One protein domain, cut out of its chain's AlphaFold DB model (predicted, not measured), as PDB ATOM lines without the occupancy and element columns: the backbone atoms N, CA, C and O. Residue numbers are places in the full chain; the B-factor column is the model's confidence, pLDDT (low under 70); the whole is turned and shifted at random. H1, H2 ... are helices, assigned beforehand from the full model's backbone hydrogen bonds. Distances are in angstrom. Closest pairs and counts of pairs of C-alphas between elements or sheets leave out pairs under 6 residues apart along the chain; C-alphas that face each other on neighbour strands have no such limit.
ATOM      1  N   THR A 100     -16.242  13.482   5.843       85.06
ATOM      2  CA  THR A 100     -15.649  13.998   4.604       85.06
ATOM      3  C   THR A 100     -16.067  13.168   3.387       85.06
ATOM      4  O   THR A 100     -16.289  11.955   3.487       85.06
ATOM      5  N   ASP A 101     -16.079  13.793   2.210       88.81
ATOM      6  CA  ASP A 101     -16.313  13.125   0.914       88.81
ATOM      7  C   ASP A 101     -15.047  12.501   0.311       88.81
ATOM      8  O   ASP A 101     -14.977  12.167  -0.869       88.81
ATOM      9  N   THR A 102     -14.022  12.310   1.139       87.56
ATOM     10  CA  THR A 102     -12.812  11.598   0.738       87.56
ATOM     11  C   THR A 102     -13.061  10.092   0.672       87.56
ATOM     12  O   THR A 102     -13.946   9.552   1.343       87.56
ATOM     13  N   ALA A 103     -12.203   9.372  -0.058       80.38
ATOM     14  CA  ALA A 103     -12.213   7.910  -0.064       80.38
ATOM     15  C   ALA A 103     -12.093   7.316   1.356       80.38
ATOM     16  O   ALA A 103     -12.733   6.315   1.667       80.38
ATOM     17  N   VAL A 104     -11.323   7.963   2.242       82.06
ATOM     18  CA  VAL A 104     -11.198   7.554   3.651       82.06
ATOM     19  C   VAL A 104     -12.534   7.707   4.378       82.06
ATOM     20  O   VAL A 104     -12.976   6.770   5.041       82.06
ATOM     21  N   GLY A 105     -13.206   8.850   4.217       80.81
ATOM     22  CA  GLY A 105     -14.532   9.086   4.792       80.81
ATOM     23  C   GLY A 105     -15.574   8.077   4.309       80.81
ATOM     24  O   GLY A 105     -16.322   7.529   5.120       80.81
ATOM     25  N   PHE A 106     -15.574   7.750   3.013       81.88
ATOM     26  CA  PHE A 106     -16.432   6.706   2.445       81.88
ATOM     27  C   PHE A 106     -16.174   5.328   3.077       81.88
ATOM     28  O   PHE A 106     -17.111   4.671   3.531       81.88
ATOM     29  N   VAL A 107     -14.909   4.899   3.165       84.69
ATOM     30  CA  VAL A 107     -14.541   3.596   3.747       84.69
ATOM     31  C   VAL A 107     -14.948   3.505   5.220       84.69
ATOM     32  O   VAL A 107     -15.430   2.458   5.656       84.69
ATOM     33  N   LEU A 108     -14.799   4.588   5.989       86.31
ATOM     34  CA  LEU A 108     -15.209   4.634   7.396       86.31
ATOM     35  C   LEU A 108     -16.730   4.526   7.555       86.31
ATOM     36  O   LEU A 108     -17.194   3.718   8.363       86.31
ATOM     37  N   ARG A 109     -17.502   5.276   6.756       85.56
ATOM     38  CA  ARG A 109     -18.973   5.191   6.731       85.56
ATOM     39  C   ARG A 109     -19.439   3.781   6.370       85.56
ATOM     40  O   ARG A 109     -20.236   3.197   7.098       85.56
ATOM     41  N   TRP A 110     -18.866   3.193   5.322       84.12
ATOM     42  CA  TRP A 110     -19.148   1.813   4.928       84.12
ATOM     43  C   TRP A 110     -18.799   0.811   6.038       84.12
ATOM     44  O   TRP A 110     -19.578  -0.095   6.328       84.12
ATOM     45  N   ALA A 111     -17.656   0.969   6.711       85.81
ATOM     46  CA  ALA A 111     -17.249   0.080   7.798       85.81
ATOM     47  C   ALA A 111     -18.203   0.146   9.005       85.81
ATOM     48  O   ALA A 111     -18.507  -0.902   9.587       85.81
ATOM     49  N   LEU A 112     -18.699   1.339   9.355       85.38
ATOM     50  CA  LEU A 112     -19.723   1.517  10.389       85.38
ATOM     51  C   LEU A 112     -21.070   0.938   9.969       85.38
ATOM     52  O   LEU A 112     -21.692   0.234  10.760       85.38
ATOM     53  N   GLU A 113     -21.480   1.122   8.717       82.12
ATOM     54  CA  GLU A 113     -22.691   0.496   8.185       82.12
ATOM     55  C   GLU A 113     -22.574  -1.037   8.255       82.12
ATOM     56  O   GLU A 113     -23.492  -1.736   8.690       82.12
ATOM     57  N   LYS A 114     -21.414  -1.607   7.903       83.62
ATOM     58  CA  LYS A 114     -21.158  -3.048   8.063       83.62
ATOM     59  C   LYS A 114     -21.144  -3.480   9.528       83.62
ATOM     60  O   LYS A 114     -21.564  -4.602   9.807       83.62
ATOM     61  N   LEU A 115     -20.681  -2.642  10.453       84.69
ATOM     62  CA  LEU A 115     -20.764  -2.913  11.889       84.69
ATOM     63  C   LEU A 115     -22.221  -2.928  12.363       84.69
ATOM     64  O   LEU A 115     -22.645  -3.922  12.949       84.69
ATOM     65  N   GLN A 116     -23.004  -1.904  12.035       81.44
ATOM     66  CA  GLN A 116     -24.429  -1.822  12.359       81.44
ATOM     67  C   GLN A 116     -25.192  -3.029  11.806       81.44
ATOM     68  O   GLN A 116     -25.959  -3.674  12.517       81.44
ATOM     69  N   ASN A 117     -24.856  -3.441  10.580       76.69
ATOM     70  CA  ASN A 117     -25.374  -4.650   9.948       76.69
ATOM     71  C   ASN A 117     -25.028  -5.946  10.705       76.69
ATOM     72  O   ASN A 117     -25.833  -6.875  10.697       76.69
ATOM     73  N   ARG A 118     -23.843  -6.043  11.321       79.75
ATOM     74  CA  ARG A 118     -23.421  -7.217  12.112       79.75
ATOM     75  C   ARG A 118     -24.060  -7.253  13.496       79.75
ATOM     76  O   ARG A 118     -24.342  -8.341  13.992       79.75
ATOM     77  N   VAL A 119     -24.230  -6.086  14.112       78.69
ATOM     78  CA  VAL A 119     -24.882  -5.923  15.421       78.69
ATOM     79  C   VAL A 119     -26.396  -6.108  15.291       78.69
ATOM     80  O   VAL A 119     -27.031  -6.561  16.238       78.69
ATOM     81  N   ALA A 120     -26.940  -5.839  14.096       74.00
ATOM     82  CA  ALA A 120     -28.359  -5.922  13.761       74.00
ATOM     83  C   ALA A 120     -29.231  -4.950  14.576       74.00
ATOM     84  O   ALA A 120     -30.367  -5.269  14.911       74.00
ATOM     85  N   THR A 121     -28.687  -3.772  14.895       74.75
ATOM     86  CA  THR A 121     -29.395  -2.712  15.623       74.75
ATOM     87  C   THR A 121     -29.970  -1.672  14.650       74.75
ATOM     88  O   THR A 121     -29.271  -1.274  13.712       74.75
ATOM     89  N   PRO A 122     -31.226  -1.223  14.836       70.44
ATOM     90  CA  PRO A 122     -31.803  -0.151  14.022       70.44
ATOM     91  C   PRO A 122     -31.175   1.208  14.348       70.44
ATOM     92  O   PRO A 122     -31.080   2.077  13.481       70.44
ATOM     93  N   VAL A 123     -30.700   1.383  15.583       77.44
ATOM     94  CA  VAL A 123     -30.046   2.609  16.042       77.44
ATOM     95  C   VAL A 123     -28.641   2.690  15.433       77.44
ATOM     96  O   VAL A 123     -27.959   1.663  15.363       77.44
ATOM     97  N   PRO A 124     -28.177   3.872  14.992       76.31
ATOM     98  CA  PRO A 124     -26.786   4.055  14.592       76.31
ATOM     99  C   PRO A 124     -25.809   3.523  15.649       76.31
ATOM    100  O   PRO A 124     -25.989   3.713  16.856       76.31
ATOM    101  N   VAL A 125     -24.777   2.815  15.192       80.12
ATOM    102  CA  VAL A 125     -23.742   2.263  16.077       80.12
ATOM    103  C   VAL A 125     -22.951   3.376  16.751       80.12
ATOM    104  O   VAL A 125     -22.615   4.370  16.115       80.12
ATOM    105  N   GLY A 126     -22.626   3.189  18.033       74.19
ATOM    106  CA  GLY A 126     -21.995   4.228  18.844       74.19
ATOM    107  C   GLY A 126     -22.986   5.160  19.546       74.19
ATOM    108  O   GLY A 126     -22.543   6.121  20.158       74.19
ATOM    109  N   CYS A 127     -24.295   4.884  19.495       75.06
ATOM    110  CA  CYS A 127     -25.317   5.679  20.192       75.06
ATOM    111  C   CYS A 127     -26.091   4.910  21.277       75.06
ATOM    112  O   CYS A 127     -26.857   5.524  22.012       75.06
ATOM    113  N   SER A 128     -25.951   3.581  21.370       69.94
ATOM    114  CA  SER A 128     -26.892   2.736  22.131       69.94
ATOM    115  C   SER A 128     -26.263   1.675  23.041       69.94
ATOM    116  O   SER A 128     -26.997   0.971  23.729       69.94
ATOM    117  N   GLY A 129     -24.934   1.517  23.067       75.12
ATOM    118  CA  GLY A 129     -24.273   0.494  23.899       75.12
ATOM    119  C   GLY A 129     -24.361  -0.937  23.338       75.12
ATOM    120  O   GLY A 129     -23.776  -1.875  23.889       75.12
ATOM    121  N   GLU A 130     -25.086  -1.124  22.233       79.19
ATOM    122  CA  GLU A 130     -25.325  -2.421  21.589       79.19
ATOM    123  C   GLU A 130     -24.040  -3.021  20.997       79.19
ATOM    124  O   GLU A 130     -23.897  -4.247  20.909       79.19
ATOM    125  N   VAL A 131     -23.065  -2.183  20.617       83.50
ATOM    126  CA  VAL A 131     -21.787  -2.655  20.066       83.50
ATOM    127  C   VAL A 131     -20.923  -3.277  21.156       83.50
ATOM    128  O   VAL A 131     -20.345  -4.343  20.945       83.50
ATOM    129  N   SER A 132     -20.870  -2.670  22.337       80.81
ATOM    130  CA  SER A 132     -20.139  -3.182  23.502       80.81
ATOM    131  C   SER A 132     -20.635  -4.566  23.914       80.81
ATOM    132  O   SER A 132     -19.848  -5.480  24.180       80.81
ATOM    133  N   GLN A 133     -21.953  -4.761  23.883       78.00
ATOM    134  CA  GLN A 133     -22.580  -6.060  24.132       78.00
ATOM    135  C   GLN A 133     -22.233  -7.071  23.033       78.00
ATOM    136  O   GLN A 133     -21.812  -8.189  23.323       78.00
ATOM    137  N   TYR A 134     -22.332  -6.672  21.765       78.94
ATOM    138  CA  TYR A 134     -21.952  -7.524  20.638       78.94
ATOM    139  C   TYR A 134     -20.479  -7.966  20.698       78.94
ATOM    140  O   TYR A 134     -20.164  -9.133  20.445       78.94
ATOM    141  N   VAL A 135     -19.568  -7.054  21.043       79.44
ATOM    142  CA  VAL A 135     -18.128  -7.330  21.122       79.44
ATOM    143  C   VAL A 135     -17.796  -8.223  22.311       79.44
ATOM    144  O   VAL A 135     -17.042  -9.179  22.134       79.44
ATOM    145  N   SER A 136     -18.388  -7.987  23.485       73.69
ATOM    146  CA  SER A 136     -18.160  -8.834  24.670       73.69
ATOM    147  C   SER A 136     -18.630 -10.282  24.468       73.69
ATOM    148  O   SER A 136     -18.066 -11.211  25.040       73.69
ATOM    149  N   GLN A 137     -19.609 -10.502  23.586       68.69
ATOM    150  CA  GLN A 137     -20.122 -11.831  23.242       68.69
ATOM    151  C   GLN A 137     -19.247 -12.608  22.245       68.69
ATOM    152  O   GLN A 137     -19.416 -13.826  22.104       68.69
ATOM    153  N   LYS A 138     -18.300 -11.959  21.547       63.59
ATOM    154  CA  LYS A 138     -17.364 -12.635  20.630       63.59
ATOM    155  C   LYS A 138     -16.256 -13.351  21.411       63.59
ATOM    156  O   LYS A 138     -15.135 -12.872  21.505       63.59
ATOM    157  N   LEU A 139     -16.546 -14.563  21.883       47.94
ATOM    158  CA  LEU A 139     -15.539 -15.447  22.496       47.94
ATOM    159  C   LEU A 139     -14.733 -16.282  21.477       47.94
ATOM    160  O   LEU A 139     -13.729 -16.875  21.851       47.94
ATOM    161  N   MET A 140     -15.137 -16.336  20.195       48.06
ATOM    162  CA  MET A 140     -14.526 -17.252  19.206       48.06
ATOM    163  C   MET A 140     -13.893 -16.612  17.960       48.06
ATOM    164  O   MET A 140     -13.160 -17.295  17.256       48.06
ATOM    165  N   TYR A 141     -14.128 -15.328  17.666       57.75
ATOM    166  CA  TYR A 141     -13.553 -14.668  16.483       57.75
ATOM    167  C   TYR A 141     -12.991 -13.296  16.829       57.75
ATOM    168  O   TYR A 141     -13.639 -12.516  17.527       57.75
ATOM    169  N   LYS A 142     -11.810 -12.993  16.280       63.72
ATOM    170  CA  LYS A 142     -11.142 -11.696  16.421       63.72
ATOM    171  C   LYS A 142     -12.088 -10.584  15.916       63.72
ATOM    172  O   LYS A 142     -12.495 -10.642  14.752       63.72
ATOM    173  N   PRO A 143     -12.518  -9.626  16.765       68.88
ATOM    174  CA  PRO A 143     -13.376  -8.521  16.326       68.88
ATOM    175  C   PRO A 143     -12.656  -7.682  15.262       68.88
ATOM    176  O   PRO A 143     -11.436  -7.746  15.166       68.88
ATOM    177  N   TYR A 144     -13.375  -6.905  14.451       80.69
ATOM    178  CA  TYR A 144     -12.703  -5.916  13.598       80.69
ATOM    179  C   TYR A 144     -12.243  -4.731  14.448       80.69
ATOM    180  O   TYR A 144     -12.801  -4.468  15.512       80.69
ATOM    181  N   TRP A 145     -11.239  -3.987  13.979       84.25
ATOM    182  CA  TRP A 145     -10.737  -2.829  14.720       84.25
ATOM    183  C   TRP A 145     -11.830  -1.768  14.949       84.25
ATOM    184  O   TRP A 145     -11.845  -1.141  16.005       84.25
ATOM    185  N   MET A 146     -12.758  -1.621  13.992       87.25
ATOM    186  CA  MET A 146     -13.918  -0.731  14.098       87.25
ATOM    187  C   MET A 146     -14.878  -1.190  15.204       87.25
ATOM    188  O   MET A 146     -15.324  -0.368  15.995       87.25
ATOM    189  N   ASP A 147     -15.139  -2.502  15.311       87.50
ATOM    190  CA  ASP A 147     -15.957  -3.072  16.391       87.50
ATOM    191  C   ASP A 147     -15.363  -2.684  17.763       87.50
ATOM    192  O   ASP A 147     -16.081  -2.236  18.651       87.50
ATOM    193  N   GLN A 148     -14.038  -2.819  17.919       86.88
ATOM    194  CA  GLN A 148     -13.331  -2.485  19.164       86.88
ATOM    195  C   GLN A 148     -13.340  -0.990  19.474       86.88
ATOM    196  O   GLN A 148     -13.522  -0.619  20.629       86.88
ATOM    197  N   ALA A 149     -13.140  -0.144  18.460       89.00
ATOM    198  CA  ALA A 149     -13.133   1.303  18.633       89.00
ATOM    199  C   ALA A 149     -14.502   1.805  19.106       89.00
ATOM    200  O   ALA A 149     -14.570   2.537  20.088       89.00
ATOM    201  N   VAL A 150     -15.586   1.353  18.469       88.88
ATOM    202  CA  VAL A 150     -16.947   1.763  18.840       88.88
ATOM    203  C   VAL A 150     -17.363   1.178  20.194       88.88
ATOM    204  O   VAL A 150     -17.911   1.905  21.015       88.88
ATOM    205  N   ALA A 151     -17.034  -0.086  20.490       88.31
ATOM    206  CA  ALA A 151     -17.260  -0.653  21.826       88.31
ATOM    207  C   ALA A 151     -16.482   0.104  22.918       88.31
ATOM    208  O   ALA A 151     -16.992   0.343  24.010       88.31
ATOM    209  N   TRP A 152     -15.241   0.514  22.632       89.38
ATOM    210  CA  TRP A 152     -14.466   1.328  23.562       89.38
ATOM    211  C   TRP A 152     -15.101   2.707  23.772       89.38
ATOM    212  O   TRP A 152     -15.214   3.134  24.918       89.38
ATOM    213  N   MET A 153     -15.570   3.373  22.709       89.25
ATOM    214  CA  MET A 153     -16.287   4.652  22.819       89.25
ATOM    215  C   MET A 153     -17.515   4.533  23.720       89.25
ATOM    216  O   MET A 153     -17.639   5.284  24.686       89.25
ATOM    217  N   GLU A 154     -18.367   3.544  23.457       88.00
ATOM    218  CA  GLU A 154     -19.561   3.277  24.259       88.00
ATOM    219  C   GLU A 154     -19.202   2.997  25.728       88.00
ATOM    220  O   GLU A 154     -19.836   3.547  26.625       88.00
ATOM    221  N   SER A 155     -18.128   2.241  26.002       86.38
ATOM    222  CA  SER A 155     -17.654   1.990  27.376       86.38
ATOM    223  C   SER A 155     -17.188   3.245  28.126       86.38
ATOM    224  O   SER A 155     -17.101   3.243  29.354       86.38
ATOM    225  N   LYS A 156     -16.868   4.318  27.392       86.88
ATOM    226  CA  LYS A 156     -16.465   5.625  27.927       86.88
ATOM    227  C   LYS A 156     -17.596   6.659  27.851       86.88
ATOM    228  O   LYS A 156     -17.326   7.839  28.054       86.88
ATOM    229  N   ASN A 157     -18.834   6.235  27.567       83.81
ATOM    230  CA  ASN A 157     -19.991   7.108  27.344       83.81
ATOM    231  C   ASN A 157     -19.751   8.169  26.255       83.81
ATOM    232  O   ASN A 157     -20.257   9.286  26.339       83.81
ATOM    233  N   MET A 158     -18.955   7.835  25.238       83.25
ATOM    234  CA  MET A 158     -18.747   8.675  24.063       83.25
ATOM    235  C   MET A 158     -19.658   8.200  22.935       83.25
ATOM    236  O   MET A 158     -19.717   7.001  22.661       83.25
ATOM    237  N   SER A 159     -20.307   9.138  22.247       76.00
ATOM    238  CA  SER A 159     -21.130   8.857  21.075       76.00
ATOM    239  C   SER A 159     -20.491   9.358  19.783       76.00
ATOM    240  O   SER A 159     -19.694  10.298  19.778       76.00
ATOM    241  N   LEU A 160     -20.832   8.702  18.673       74.31
ATOM    242  CA  LEU A 160     -20.625   9.256  17.336       74.31
ATOM    243  C   LEU A 160     -21.859  10.088  16.983       74.31
ATOM    244  O   LEU A 160     -22.979   9.594  17.071       74.31
ATOM    245  N   GLU A 161     -21.666  11.348  16.601       65.38
ATOM    246  CA  GLU A 161     -22.769  12.178  16.120       65.38
ATOM    247  C   GLU A 161     -23.084  11.871  14.654       65.38
ATOM    248  O   GLU A 161     -22.192  11.681  13.822       65.38
ATOM    249  N   GLY A 162     -24.377  11.856  14.333       59.78
ATOM    250  CA  GLY A 162     -24.864  11.547  12.995       59.78
ATOM    251  C   GLY A 162     -24.887  10.049  12.677       59.78
ATOM    252  O   GLY A 162     -24.665   9.185  13.521       59.78
ATOM    253  N   GLY A 163     -25.220   9.745  11.426       58.97
ATOM    254  CA  GLY A 163     -25.515   8.389  10.976       58.97
ATOM    255  C   GLY A 163     -27.006   8.192  10.738       58.97
ATOM    256  O   GLY A 163     -27.858   8.717  11.451       58.97
ATOM    257  N   VAL A 164     -27.320   7.448   9.683       59.00
ATOM    258  CA  VAL A 164     -28.698   7.092   9.363       59.00
ATOM    259  C   VAL A 164     -29.007   5.802  10.109       59.00
ATOM    260  O   VAL A 164     -28.195   4.872  10.114       59.00
ATOM    261  N   GLY A 165     -30.164   5.754  10.771       61.84
ATOM    262  CA  GLY A 165     -30.677   4.500  11.307       61.84
ATOM    263  C   GLY A 165     -30.684   3.439  10.212       61.84
ATOM    264  O   GLY A 165     -30.848   3.745   9.029       61.84
ATOM    265  N   LEU A 166     -30.471   2.187  10.595       61.56
ATOM    266  CA  LEU A 166     -30.591   1.093   9.646       61.56
ATOM    267  C   LEU A 166     -32.063   1.096   9.216       61.56
ATOM    268  O   LEU A 166     -32.946   0.906  10.045       61.56
ATOM    269  N   GLY A 167     -32.335   1.431   7.957       59.44
ATOM    270  CA  GLY A 167     -33.689   1.428   7.418       59.44
ATOM    271  C   GLY A 167     -34.122   0.002   7.104       59.44
ATOM    272  O   GLY A 167     -33.329  -0.787   6.580       59.44
TER     273      GLY A 167
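AT A GLANCE: This is residues 100 to 167 of the 279 residues of the protein "Hypothetical protein" of Dictyocha speculum (UniProt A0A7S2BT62). What shape does the model have? A long helix, H1, reaches into a small head in which two shorter helices, H2 and H3, cross steeply; the near end of H1, residues 103 to 107, sticks out as an arm. A loop, residues 137 to 142, also sticks out, and an unnamed tail, residues 156 to 167, follows H3. What is it made of? The printed part has 68 residues with three named helices, H1, H2 and H3 in chain order, and no named strand: the class is all helix. How large is it? It is compact, with a radius of gyration of the C-alphas of 11.6 A and spans of 35 by 24 by 21 A.

HOW THE PARTS SIT: What does the longest helix meet? H1, residues 103 to 119, touches H3, residues 145 to 155, with residues 111 to 115 alone; the closest C-alphas, those of Leu 115 and Asp 147, are 6.6 A apart. Their lines stand at a steep tilt of 68 degrees, only just short of about perpendicular, and they run the same way. H1 only just touches H2, residues 130 to 136, with 3 pairs of C-alphas within 8 A and with residue 119 alone; the closest C-alphas, those of Val 119 and Tyr 134, are 6.2 A apart, and the lines are about perpendicular at 78 degrees. How do the shorter helices stand? H2 and H3 touch, their closest C-alphas, those of Ser 132 and Ala 151, 4.2 A apart, at a steep tilt of 69 degrees, only just short of about perpendicular, opposite ways. In H1, H2 and H3 every O i to N i+4 pair is within hydrogen-bond range.

IN THESE COORDINATES: Where does H1 run? It goes 24.3 A from C-alpha 103 at (-12.213, 7.910, -0.064) to C-alpha 119. Where are the others? H2 spans 10.1 A and H3 15.2 A, the latter ending with C-alpha 155 at (-17.654, 1.990, 27.376).

THE WHOLE: How far does it reach? The two C-alphas farthest apart, those of Asp 101 and Leu 139, are 35.8 A apart. Are there cuts or long links? The printed part has no cut, and the links H1 to H2 and H2 to H3 are short. Where is confidence low? The pLDDT is under 70 at residue 128, residues 137 to 143 and residues 161 to 167.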